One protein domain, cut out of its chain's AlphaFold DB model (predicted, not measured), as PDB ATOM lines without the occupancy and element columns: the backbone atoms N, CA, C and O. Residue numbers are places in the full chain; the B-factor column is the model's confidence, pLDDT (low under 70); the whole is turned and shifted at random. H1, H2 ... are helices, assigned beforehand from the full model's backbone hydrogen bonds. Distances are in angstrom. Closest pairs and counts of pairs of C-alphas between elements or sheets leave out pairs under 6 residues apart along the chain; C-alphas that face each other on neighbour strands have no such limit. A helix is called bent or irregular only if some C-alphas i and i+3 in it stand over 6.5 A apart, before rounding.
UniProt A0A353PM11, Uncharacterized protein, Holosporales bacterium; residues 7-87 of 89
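Overview. This is residues 7 to 87 of the 89 residues of an uncharacterized protein of Holosporales bacterium (UniProt A0A353PM11). Three longer helices make a loose, open frame with few contacts: H1 rises from a short turn of helix, H2, and runs crosswise to the long helix H3, while H4 folds back from the far end of H3 to make a corner with it. H2 sits at the foot of H1, near H3, and residues 7 to 22, most of them in H1, stick out as a free arm. The printed part has 81 residues, with four named helices in the order H1, H2, H3, H4 and no named strand, and its class is all helix. The whole is loose, with a radius of gyration of the C-alphas of 15.3 A, and its C-alphas span 39 by 36 by 26 A along their three main axes.

Arrangement. No two of the helices touch. H1, residues 8 to 28, is close to H2, residues 31 to 34, but not clearly touching: their closest C-alphas, those of Ile 26 and Leu 32, are 6.7 A apart. H3, residues 47 to 68, is in turn close to H2 but not clearly touching, and their closest C-alphas, those of Leu 31 and Leu 56, are 7.6 A apart. The centres of H2 and H3 are 11.4 A apart. H4, residues 74 to 87, is close to H3 but not clearly touching, with the C-alphas of Ala 67 and Leu 74 the closest, 7.0 A apart. H3 and H4 run opposite ways at a steep tilt of 49 degrees, and their centres are 21.7 A apart. H1 and H3 are apart, and so are H2 and H4. H1 and H4 are only just apart, with their closest C-alphas 8.4 A from each other. In H1 and H4 every pair of O of residue i and N of residue i+4 is within hydrogen-bond range; in H3 this holds for 16 of 18 pairs, and H2 is too short for such a pair, but its 1 pair of O of residue i and N of residue i+3 is within range.

Along the chain. H1 begins at C-alpha 8, at (-4.642, 38.817, -51.338), and measures 30.5 A from there to C-alpha 28, at (-1.549, 36.113, -21.092), with z changing far more than x or y. H2, from Leu 31 to Thr 34, has 4 residues and measures 4.8 A. H3, from Pro 47 to Gln 68, is the longest helix with 22 residues and measures 32.6 A; it begins at C-alpha 47, at (-21.472, 49.529, -25.866). H3 is irregular, but only just: C-alphas 48 and 51 are 6.7 A apart. H4, from Leu 74 to Lys 87, measures 19.9 A and ends at C-alpha 87, at (6.695, 30.587, -16.935).

Size, cuts and confidence. The two C-alphas farthest apart are those of Asn 7 and Asp 71, at 40.6 A, and those of the first and last printed residues, Asn 7 and Lys 87, are 37.8 A apart. Residues 7 to 22, of which 8 to 22 belong to H1, stand free, and so do residues 60 to 66, of H3, residues 68 to 76, of which 74 to 76 belong to H4, and residues 78 to 83, of H4. Without these stretches the body has 43 residues and spans 35 by 24 by 14 A. The links from H1 to H2 and from H3 to H4 are tight, with 2 and 5 residues. The link from H2 to H3 is long: it holds residues 35 to 46, whose C-alphas lie 12 to 20 A from the mean of all C-alphas. The printed part has no cut. Its mean pLDDT is 92.7, and no printed residue is under 70.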
ATOM      1  N   ASN A   7      -0.566  36.666 -52.750       71.69
ATOM      2  CA  ASN A   7      -1.934  36.819 -53.224       71.69
ATOM      3  C   ASN A   7      -2.800  37.347 -52.060       71.69
ATOM      4  O   ASN A   7      -2.528  37.077 -50.886       71.69
ATOM      5  N   SER A   8      -3.831  38.135 -52.363       76.00
ATOM      6  CA  SER A   8      -4.642  38.817 -51.338       76.00
ATOM      7  C   SER A   8      -5.175  37.859 -50.259       76.00
ATOM      8  O   SER A   8      -5.290  38.229 -49.089       76.00
ATOM      9  N   HIS A   9      -5.432  36.603 -50.628       78.56
ATOM     10  CA  HIS A   9      -5.881  35.545 -49.732       78.56
ATOM     11  C   HIS A   9      -4.802  35.095 -48.727       78.56
ATOM     12  O   HIS A   9      -5.076  34.953 -47.533       78.56
ATOM     13  N   GLY A  10      -3.565  34.888 -49.181       86.12
ATOM     14  CA  GLY A  10      -2.425  34.529 -48.339       86.12
ATOM     15  C   GLY A  10      -2.101  35.629 -47.334       86.12
ATOM     16  O   GLY A  10      -1.868  35.340 -46.161       86.12
ATOM     17  N   PHE A  11      -2.198  36.890 -47.762       89.50
ATOM     18  CA  PHE A  11      -1.973  38.045 -46.894       89.50
ATOM     19  C   PHE A  11      -3.030  38.134 -45.793       89.50
ATOM     20  O   PHE A  11      -2.689  38.258 -44.618       89.50
ATOM     21  N   ARG A  12      -4.316  37.999 -46.150       89.38
ATOM     22  CA  ARG A  12      -5.419  37.988 -45.175       89.38
ATOM     23  C   ARG A  12      -5.221  36.906 -44.120       89.38
ATOM     24  O   ARG A  12      -5.310  37.195 -42.932       89.38
ATOM     25  N   ARG A  13      -4.891  35.680 -44.544       92.25
ATOM     26  CA  ARG A  13      -4.645  34.562 -43.625       92.25
ATOM     27  C   ARG A  13      -3.473  34.839 -42.684       92.25
ATOM     28  O   ARG A  13      -3.595  34.583 -41.488       92.25
ATOM     29  N   ALA A  14      -2.357  35.348 -43.204       92.88
ATOM     30  CA  ALA A  14      -1.197  35.702 -42.390       92.88
ATOM     31  C   ALA A  14      -1.553  36.790 -41.366       92.88
ATOM     32  O   ALA A  14      -1.310  36.605 -40.178       92.88
ATOM     33  N   ARG A  15      -2.237  37.856 -41.803       94.12
ATOM     34  CA  ARG A  15      -2.707  38.938 -40.929       94.12
ATOM     35  C   ARG A  15      -3.606  38.421 -39.807       94.12
ATOM     36  O   ARG A  15      -3.387  38.778 -38.656       94.12
ATOM     37  N   THR A  16      -4.593  37.579 -40.116       94.94
ATOM     38  CA  THR A  16      -5.482  37.003 -39.095       94.94
ATOM     39  C   THR A  16      -4.698  36.193 -38.067       94.94
ATOM     40  O   THR A  16      -4.914  36.366 -36.874       94.94
ATOM     41  N   ARG A  17      -3.742  35.360 -38.500       95.31
ATOM     42  CA  ARG A  17      -2.889  34.593 -37.577       95.31
ATOM     43  C   ARG A  17      -2.045  35.499 -36.684       95.31
ATOM     44  O   ARG A  17      -1.978  35.249 -35.488       95.31
ATOM     45  N   SER A  18      -1.451  36.556 -37.236       95.44
ATOM     46  CA  SER A  18      -0.694  37.533 -36.446       95.44
ATOM     47  C   SER A  18      -1.569  38.208 -35.391       95.44
ATOM     48  O   SER A  18      -1.163  38.295 -34.240       95.44
ATOM     49  N   LEU A  19      -2.786  38.628 -35.750       94.94
ATOM     50  CA  LEU A  19      -3.720  39.235 -34.798       94.94
ATOM     51  C   LEU A  19      -4.137  38.267 -33.686       94.94
ATOM     52  O   LEU A  19      -4.210  38.683 -32.538       94.94
ATOM     53  N   ILE A  20      -4.355  36.988 -34.005       94.94
ATOM     54  CA  ILE A  20      -4.665  35.957 -33.001       94.94
ATOM     55  C   ILE A  20      -3.510  35.806 -32.006       94.94
ATOM     56  O   ILE A  20      -3.742  35.793 -30.801       94.94
ATOM     57  N   VAL A  21      -2.264  35.733 -32.492       94.75
ATOM     58  CA  VAL A  21      -1.085  35.637 -31.616       94.75
ATOM     59  C   VAL A  21      -0.983  36.859 -30.701       94.75
ATOM     60  O   VAL A  21      -0.788  36.697 -29.502       94.75
ATOM     61  N   LEU A  22      -1.155  38.069 -31.241       95.00
ATOM     62  CA  LEU A  22      -1.115  39.302 -30.449       95.00
ATOM     63  C   LEU A  22      -2.254  39.367 -29.419       95.00
ATOM     64  O   LEU A  22      -2.009  39.737 -28.277       95.00
ATOM     65  N   GLY A  23      -3.469  38.953 -29.789       93.88
ATOM     66  CA  GLY A  23      -4.597  38.849 -28.860       93.88
ATOM     67  C   GLY A  23      -4.310  37.888 -27.704       93.88
ATOM     68  O   GLY A  23      -4.547  38.231 -26.550       93.88
ATOM     69  N   GLY A  24      -3.688  36.740 -27.991       93.69
ATOM     70  CA  GLY A  24      -3.252  35.801 -26.954       93.69
ATOM     71  C   GLY A  24      -2.172  36.367 -26.020       93.69
ATOM     72  O   GLY A  24      -2.108  35.987 -24.854       93.69
ATOM     73  N   LEU A  25      -1.328  37.299 -26.484       94.81
ATOM     74  CA  LEU A  25      -0.381  38.001 -25.605       94.81
ATOM     75  C   LEU A  25      -1.093  38.995 -24.675       94.81
ATOM     76  O   LEU A  25      -0.723  39.102 -23.505       94.81
ATOM     77  N   ILE A  26      -2.126  39.690 -25.164       95.19
ATOM     78  CA  ILE A  26      -2.960  40.583 -24.340       95.19
ATOM     79  C   ILE A  26      -3.647  39.784 -23.222       95.19
ATOM     80  O   ILE A  26      -3.587  40.187 -22.066       95.19
ATOM     81  N   GLU A  27      -4.208  38.616 -23.538       94.25
ATOM     82  CA  GLU A  27      -4.767  37.696 -22.539       94.25
ATOM     83  C   GLU A  27      -3.704  37.246 -21.524       94.25
ATOM     84  O   GLU A  27      -3.827  37.488 -20.326       94.25
ATOM     85  N   LYS A  28      -2.590  36.662 -21.985       94.19
ATOM     86  CA  LYS A  28      -1.549  36.113 -21.092       94.19
ATOM     87  C   LYS A  28      -0.887  37.152 -20.183       94.19
ATOM     88  O   LYS A  28      -0.368  36.794 -19.117       94.19
ATOM     89  N   SER A  29      -0.865  38.414 -20.604       94.69
ATOM     90  CA  SER A  29      -0.327  39.528 -19.816       94.69
ATOM     91  C   SER A  29      -1.263  39.995 -18.695       94.69
ATOM     92  O   SER A  29      -0.822  40.770 -17.851       94.69
ATOM     93  N   GLY A  30      -2.497  39.484 -18.622       95.19
ATOM     94  CA  GLY A  30      -3.482  39.854 -17.599       95.19
ATOM     95  C   GLY A  30      -4.201  41.176 -17.887       95.19
ATOM     96  O   GLY A  30      -4.826  41.771 -17.003       95.19
ATOM     97  N   LEU A  31      -4.052  41.708 -19.106       96.25
ATOM     98  CA  LEU A  31      -4.618  43.005 -19.468       96.25
ATOM     99  C   LEU A  31      -6.133  42.933 -19.639       96.25
ATOM    100  O   LEU A  31      -6.812  43.921 -19.376       96.25
ATOM    101  N   LEU A  32      -6.674  41.782 -20.036       94.81
ATOM    102  CA  LEU A  32      -8.120  41.619 -20.162       94.81
ATOM    103  C   LEU A  32      -8.804  41.798 -18.803       94.81
ATOM    104  O   LEU A  32      -9.699  42.624 -18.679       94.81
ATOM    105  N   GLU A  33      -8.300  41.148 -17.758       94.69
ATOM    106  CA  GLU A  33      -8.806  41.296 -16.393       94.69
ATOM    107  C   GLU A  33      -8.592  42.718 -15.864       94.69
ATOM    108  O   GLU A  33      -9.498  43.305 -15.276       94.69
ATOM    109  N   THR A  34      -7.413  43.296 -16.117       96.88
ATOM    110  CA  THR A  34      -7.068  44.661 -15.683       96.88
ATOM    111  C   THR A  34      -8.043  45.702 -16.236       96.88
ATOM    112  O   THR A  34      -8.427  46.628 -15.521       96.88
ATOM    113  N   PHE A  35      -8.458  45.548 -17.494       95.50
ATOM    114  CA  PHE A  35      -9.393  46.453 -18.162       95.50
ATOM    115  C   PHE A  35     -10.842  45.948 -18.154       95.50
ATOM    116  O   PHE A  35     -11.680  46.570 -18.790       95.50
ATOM    117  N   GLN A  36     -11.160  44.881 -17.411       94.19
ATOM    118  CA  GLN A  36     -12.518  44.324 -17.295       94.19
ATOM    119  C   GLN A  36     -13.120  43.882 -18.645       94.19
ATOM    120  O   GLN A  36     -14.297  44.089 -18.922       94.19
ATOM    121  N   LEU A  37     -12.299  43.269 -19.495       93.69
ATOM    122  CA  LEU A  37     -12.694  42.692 -20.778       93.69
ATOM    123  C   LEU A  37     -12.819  41.173 -20.644       93.69
ATOM    124  O   LEU A  37     -11.839  40.499 -20.332       93.69
ATOM    125  N   THR A  38     -13.996  40.619 -20.928       91.69
ATOM    126  CA  THR A  38     -14.214  39.166 -20.867       91.69
ATOM    127  C   THR A  38     -14.047  38.538 -22.247       91.69
ATOM    128  O   THR A  38     -14.614  38.992 -23.239       91.69
ATOM    129  N   LEU A  39     -13.255  37.468 -22.338       87.88
ATOM    130  CA  LEU A  39     -13.132  36.714 -23.584       87.88
ATOM    131  C   LEU A  39     -14.444  36.027 -23.952       87.88
ATOM    132  O   LEU A  39     -15.079  35.386 -23.121       87.88
ATOM    133  N   GLY A  40     -14.788  36.095 -25.236       85.62
ATOM    134  CA  GLY A  40     -16.035  35.549 -25.767       85.62
ATOM    135  C   GLY A  40     -17.125  36.601 -25.957       85.62
ATOM    136  O   GLY A  40     -18.053  36.348 -26.726       85.62
ATOM    137  N   ASP A  41     -16.976  37.784 -25.358       86.19
ATOM    138  CA  ASP A  41     -17.885  38.902 -25.591       86.19
ATOM    139  C   ASP A  41     -17.703  39.485 -26.998       86.19
ATOM    140  O   ASP A  41     -16.599  39.554 -27.554       86.19
ATOM    141  N   ASP A  42     -18.809  39.941 -27.587       86.69
ATOM    142  CA  ASP A  42     -18.782  40.678 -28.848       86.69
ATOM    143  C   ASP A  42     -18.478  42.157 -28.576       86.69
ATOM    144  O   ASP A  42     -19.366  43.011 -28.546       86.69
ATOM    145  N   PHE A  43     -17.187  42.450 -28.419       86.06
ATOM    146  CA  PHE A  43     -16.631  43.792 -28.213       86.06
ATOM    147  C   PHE A  43     -17.029  44.830 -29.279       86.06
ATOM    148  O   PHE A  43     -16.796  46.023 -29.105       86.06
ATOM    149  N   GLN A  44     -17.576  44.406 -30.424       82.50
ATOM    150  CA  GLN A  44     -18.049  45.333 -31.455       82.50
ATOM    151  C   GLN A  44     -19.497  45.763 -31.241       82.50
ATOM    152  O   GLN A  44     -19.902  46.807 -31.752       82.50
ATOM    153  N   LYS A  45     -20.287  44.944 -30.545       84.75
ATOM    154  CA  LYS A  45     -21.717  45.183 -30.345       84.75
ATOM    155  C   LYS A  45     -22.045  45.673 -28.952       84.75
ATOM    156  O   LYS A  45     -23.054  46.356 -28.819       84.75
ATOM    157  N   ASP A  46     -21.235  45.323 -27.958       84.44
ATOM    158  CA  ASP A  46     -21.463  45.729 -26.578       84.44
ATOM    159  C   ASP A  46     -20.965  47.167 -26.329       84.44
ATOM    160  O   ASP A  46     -19.749  47.399 -26.311       84.44
ATOM    161  N   PRO A  47     -21.864  48.148 -26.122       83.69
ATOM    162  CA  PRO A  47     -21.472  49.529 -25.866       83.69
ATOM    163  C   PRO A  47     -20.665  49.698 -24.576       83.69
ATOM    164  O   PRO A  47     -19.827  50.598 -24.521       83.69
ATOM    165  N   GLU A  48     -20.868  48.835 -23.575       87.44
ATOM    166  CA  GLU A  48     -20.175  48.909 -22.281       87.44
ATOM    167  C   GLU A  48     -18.687  48.561 -22.415       87.44
ATOM    168  O   GLU A  48     -17.854  49.022 -21.641       87.44
ATOM    169  N   THR A  49     -18.318  47.816 -23.461       89.25
ATOM    170  CA  THR A  49     -16.918  47.457 -23.735       89.25
ATOM    171  C   THR A  49     -16.132  48.590 -24.393       89.25
ATOM    172  O   THR A  49     -14.901  48.555 -24.427       89.25
ATOM    173  N   ARG A  50     -16.808  49.640 -24.880       90.81
ATOM    174  CA  ARG A  50     -16.174  50.753 -25.598       90.81
ATOM    175  C   ARG A  50     -15.119  51.466 -24.754       90.81
ATOM    176  O   ARG A  50     -14.011  51.705 -25.240       90.81
ATOM    177  N   ASP A  51     -15.462  51.828 -23.523       94.25
ATOM    178  CA  ASP A  51     -14.572  52.577 -22.634       94.25
ATOM    179  C   ASP A  51     -13.394  51.712 -22.141       94.25
ATOM    180  O   ASP A  51     -12.248  52.154 -22.277       94.25
ATOM    181  N   PRO A  52     -13.607  50.457 -21.695       94.69
ATOM    182  CA  PRO A  52     -12.549  49.469 -21.483       94.69
ATOM    183  C   PRO A  52     -11.567  49.315 -22.651       94.69
ATOM    184  O   PRO A  52     -10.350  49.365 -22.461       94.69
ATOM    185  N   ILE A  53     -12.074  49.184 -23.882       94.50
ATOM    186  CA  ILE A  53     -11.245  49.056 -25.088       94.50
ATOM    187  C   ILE A  53     -10.437  50.334 -25.328       94.50
ATOM    188  O   ILE A  53      -9.251  50.263 -25.659       94.50
ATOM    189  N   ALA A  54     -11.049  51.507 -25.151       95.12
ATOM    190  CA  ALA A  54     -10.358  52.784 -25.286       95.12
ATOM    191  C   ALA A  54      -9.251  52.949 -24.229       95.12
ATOM    192  O   ALA A  54      -8.154  53.415 -24.552       95.12
ATOM    193  N   ALA A  55      -9.503  52.521 -22.991       97.06
ATOM    194  CA  ALA A  55      -8.524  52.535 -21.910       97.06
ATOM    195  C   ALA A  55      -7.345  51.591 -22.198       97.06
ATOM    196  O   ALA A  55      -6.189  52.020 -22.119       97.06
ATOM    197  N   LEU A  56      -7.623  50.352 -22.626       96.75
ATOM    198  CA  LEU A  56      -6.597  49.407 -23.076       96.75
ATOM    199  C   LEU A  56      -5.763  50.012 -24.211       96.75
ATOM    200  O   LEU A  56      -4.532  49.977 -24.169       96.75
ATOM    201  N   PHE A  57      -6.413  50.625 -25.202       96.75
ATOM    202  CA  PHE A  57      -5.716  51.267 -26.311       96.75
ATOM    203  C   PHE A  57      -4.792  52.396 -25.837       96.75
ATOM    204  O   PHE A  57      -3.638  52.447 -26.263       96.75
ATOM    205  N   LYS A  58      -5.232  53.261 -24.910       98.19
ATOM    206  CA  LYS A  58      -4.351  54.294 -24.343       98.19
ATOM    207  C   LYS A  58      -3.160  53.683 -23.597       98.19
ATOM    208  O   LYS A  58      -2.049  54.189 -23.751       98.19
ATOM    209  N   GLY A  59      -3.354  52.597 -22.850       97.81
ATOM    210  CA  GLY A  59      -2.257  51.868 -22.205       97.81
ATOM    211  C   GLY A  59      -1.216  51.359 -23.208       97.81
ATOM    212  O   GLY A  59      -0.016  51.542 -23.004       97.81
ATOM    213  N   LEU A  60      -1.662  50.805 -24.339       97.50
ATOM    214  CA  LEU A  60      -0.772  50.359 -25.418       97.50
ATOM    215  C   LEU A  60      -0.014  51.518 -26.085       97.50
ATOM    216  O   LEU A  60       1.145  51.346 -26.462       97.50
ATOM    217  N   LEU A  61      -0.628  52.701 -26.206       98.19
ATOM    218  CA  LEU A  61       0.068  53.898 -26.693       98.19
ATOM    219  C   LEU A  61       1.196  54.316 -25.744       98.19
ATOM    220  O   LEU A  61       2.304  54.570 -26.206       98.19
ATOM    221  N   VAL A  62       0.941  54.317 -24.431       97.50
ATOM    222  CA  VAL A  62       1.971  54.612 -23.420       97.50
ATOM    223  C   VAL A  62       3.094  53.572 -23.466       97.50
ATOM    224  O   VAL A  62       4.263  53.937 -23.449       97.50
ATOM    225  N   LEU A  63       2.768  52.282 -23.606       95.81
ATOM    226  CA  LEU A  63       3.776  51.233 -23.785       95.81
ATOM    227  C   LEU A  63       4.650  51.487 -25.022       95.81
ATOM    228  O   LEU A  63       5.864  51.299 -24.964       95.81
ATOM    229  N   ASN A  64       4.053  51.919 -26.135       96.75
ATOM    230  CA  ASN A  64       4.805  52.255 -27.339       96.75
ATOM    231  C   ASN A  64       5.710  53.480 -27.130       96.75
ATOM    232  O   ASN A  64       6.855  53.456 -27.569       96.75
ATOM    233  N   GLU A  65       5.227  54.520 -26.446       96.94
ATOM    234  CA  GLU A  65       6.038  55.687 -26.069       96.94
ATOM    235  C   GLU A  65       7.241  55.264 -25.208       96.94
ATOM    236  O   GLU A  65       8.376  55.625 -25.512       96.94
ATOM    237  N   MET A  66       7.021  54.417 -24.195       96.06
ATOM    238  CA  MET A  66       8.093  53.865 -23.360       96.06
ATOM    239  C   MET A  66       9.098  53.059 -24.185       96.06
ATOM    240  O   MET A  66      10.301  53.262 -24.059       96.06
ATOM    241  N   ALA A  67       8.625  52.171 -25.061       95.19
ATOM    242  CA  ALA A  67       9.479  51.318 -25.887       95.19
ATOM    243  C   ALA A  67      10.351  52.098 -26.890       95.19
ATOM    244  O   ALA A  67      11.344  51.559 -27.376       95.19
ATOM    245  N   GLN A  68       9.972  53.336 -27.217       94.44
ATOM    246  CA  GLN A  68      10.732  54.242 -28.083       94.44
ATOM    247  C   GLN A  68      11.661  55.187 -27.306       94.44
ATOM    248  O   GLN A  68      12.454  55.891 -27.926       94.44
ATOM    249  N   SER A  69      11.561  55.226 -25.974       94.56
ATOM    250  CA  SER A  69      12.421  56.057 -25.129       94.56
ATOM    251  C   SER A  69      13.842  55.496 -25.029       94.56
ATOM    252  O   SER A  69      14.064  54.292 -25.160       94.56
ATOM    253  N   GLU A  70      14.810  56.369 -24.742       91.69
ATOM    254  CA  GLU A  70      16.205  55.970 -24.498       91.69
ATOM    255  C   GLU A  70      16.369  55.165 -23.195       91.69
ATOM    256  O   GLU A  70      17.352  54.442 -23.029       91.69
ATOM    257  N   ASP A  71      15.379  55.235 -22.299       91.06
ATOM    258  CA  ASP A  71      15.372  54.544 -21.009       91.06
ATOM    259  C   ASP A  71      15.060  53.043 -21.134       91.06
ATOM    260  O   ASP A  71      15.313  52.264 -20.210       91.06
ATOM    261  N   VAL A  72      14.510  52.607 -22.274       91.75
ATOM    262  CA  VAL A  72      14.161  51.205 -22.516       91.75
ATOM    263  C   VAL A  72      15.190  50.534 -23.414       91.75
ATOM    264  O   VAL A  72      15.266  50.757 -24.621       91.75
ATOM    265  N   TYR A  73      15.925  49.583 -22.839       93.44
ATOM    266  CA  TYR A  73      16.779  48.691 -23.614       93.44
ATOM    267  C   TYR A  73      15.987  47.473 -24.114       93.44
ATOM    268  O   TYR A  73      15.857  46.468 -23.411       93.44
ATOM    269  N   LEU A  74      15.471  47.538 -25.347       92.25
ATOM    270  CA  LEU A  74      14.612  46.491 -25.931       92.25
ATOM    271  C   LEU A  74      15.212  45.077 -25.867       92.25
ATOM    272  O   LEU A  74      14.484  44.114 -25.638       92.25
ATOM    273  N   SER A  75      16.531  44.929 -26.015       93.31
ATOM    274  CA  SER A  75      17.192  43.619 -25.917       93.31
ATOM    275  C   SER A  75      17.018  42.973 -24.537       93.31
ATOM    276  O   SER A  75      16.913  41.752 -24.443       93.31
ATOM    277  N   LEU A  76      16.957  43.776 -23.467       94.19
ATOM    278  CA  LEU A  76      16.666  43.282 -22.120       94.19
ATOM    279  C   LEU A  76      15.195  42.870 -21.982       94.19
ATOM    280  O   LEU A  76      14.900  41.840 -21.384       94.19
ATOM    281  N   TRP A  77      14.265  43.619 -22.575       95.12
ATOM    282  CA  TRP A  77      12.853  43.224 -22.591       95.12
ATOM    283  C   TRP A  77      12.622  41.918 -23.350       95.12
ATOM    284  O   TRP A  77      11.762  41.134 -22.958       95.12
ATOM    285  N   VAL A  78      13.401  41.643 -24.399       95.75
ATOM    286  CA  VAL A  78      13.348  40.352 -25.097       95.75
ATOM    287  C   VAL A  78      13.713  39.209 -24.152       95.75
ATOM    288  O   VAL A  78      12.961  38.239 -24.070       95.75
ATOM    289  N   SER A  79      14.828  39.306 -23.418       96.00
ATOM    290  CA  SER A  79      15.236  38.223 -22.512       96.00
ATOM    291  C   SER A  79      14.228  38.023 -21.377       96.00
ATOM    292  O   SER A  79      13.807  36.892 -21.129       96.00
ATOM    293  N   GLN A  80      13.764  39.111 -20.760       95.31
ATOM    294  CA  GLN A  80      12.747  39.072 -19.704       95.31
ATOM    295  C   GLN A  80      11.399  38.541 -20.214       95.31
ATOM    296  O   GLN A  80      10.744  37.742 -19.544       95.31
ATOM    297  N   GLY A  81      10.986  38.949 -21.415       95.31
ATOM    298  CA  GLY A  81       9.741  38.515 -22.040       95.31
ATOM    299  C   GLY A  81       9.744  37.029 -22.388       95.31
ATOM    300  O   GLY A  81       8.754  36.344 -22.135       95.31
ATOM    301  N   LEU A  82      10.858  36.502 -22.907       95.69
ATOM    302  CA  LEU A  82      11.017  35.067 -23.166       95.69
ATOM    303  C   LEU A  82      10.928  34.246 -21.874       95.69
ATOM    304  O   LEU A  82      10.233  33.230 -21.844       95.69
ATOM    305  N   GLU A  83      11.575  34.704 -20.801       96.38
ATOM    306  CA  GLU A  83      11.494  34.053 -19.492       96.38
ATOM    307  C   GLU A  83      10.060  34.074 -18.934       96.38
ATOM    308  O   GLU A  83       9.557  33.055 -18.458       96.38
ATOM    309  N   ALA A  84       9.371  35.214 -19.026       95.88
ATOM    310  CA  ALA A  84       7.991  35.348 -18.571       95.88
ATOM    311  C   ALA A  84       7.023  34.457 -19.367       95.88
ATOM    312  O   ALA A  84       6.141  33.829 -18.777       95.88
ATOM    313  N   LEU A  85       7.200  34.364 -20.691       93.56
ATOM    314  CA  LEU A  85       6.396  33.488 -21.545       93.56
ATOM    315  C   LEU A  85       6.590  32.014 -21.192       93.56
ATOM    316  O   LEU A  85       5.596  31.300 -21.116       93.56
ATOM    317  N   ALA A  86       7.825  31.581 -20.921       93.50
ATOM    318  CA  ALA A  86       8.123  30.206 -20.517       93.50
ATOM    319  C   ALA A  86       7.518  29.831 -19.150       93.50
ATOM    320  O   ALA A  86       7.195  28.673 -18.909       93.50
ATOM    321  N   LYS A  87       7.341  30.803 -18.245       92.50
ATOM    322  CA  LYS A  87       6.695  30.587 -16.935       92.50
ATOM    323  C   LYS A  87       5.164  30.537 -17.007       92.50
ATOM    324  O   LYS A  87       4.537  30.017 -16.092       92.50
TER     325      LYS A  87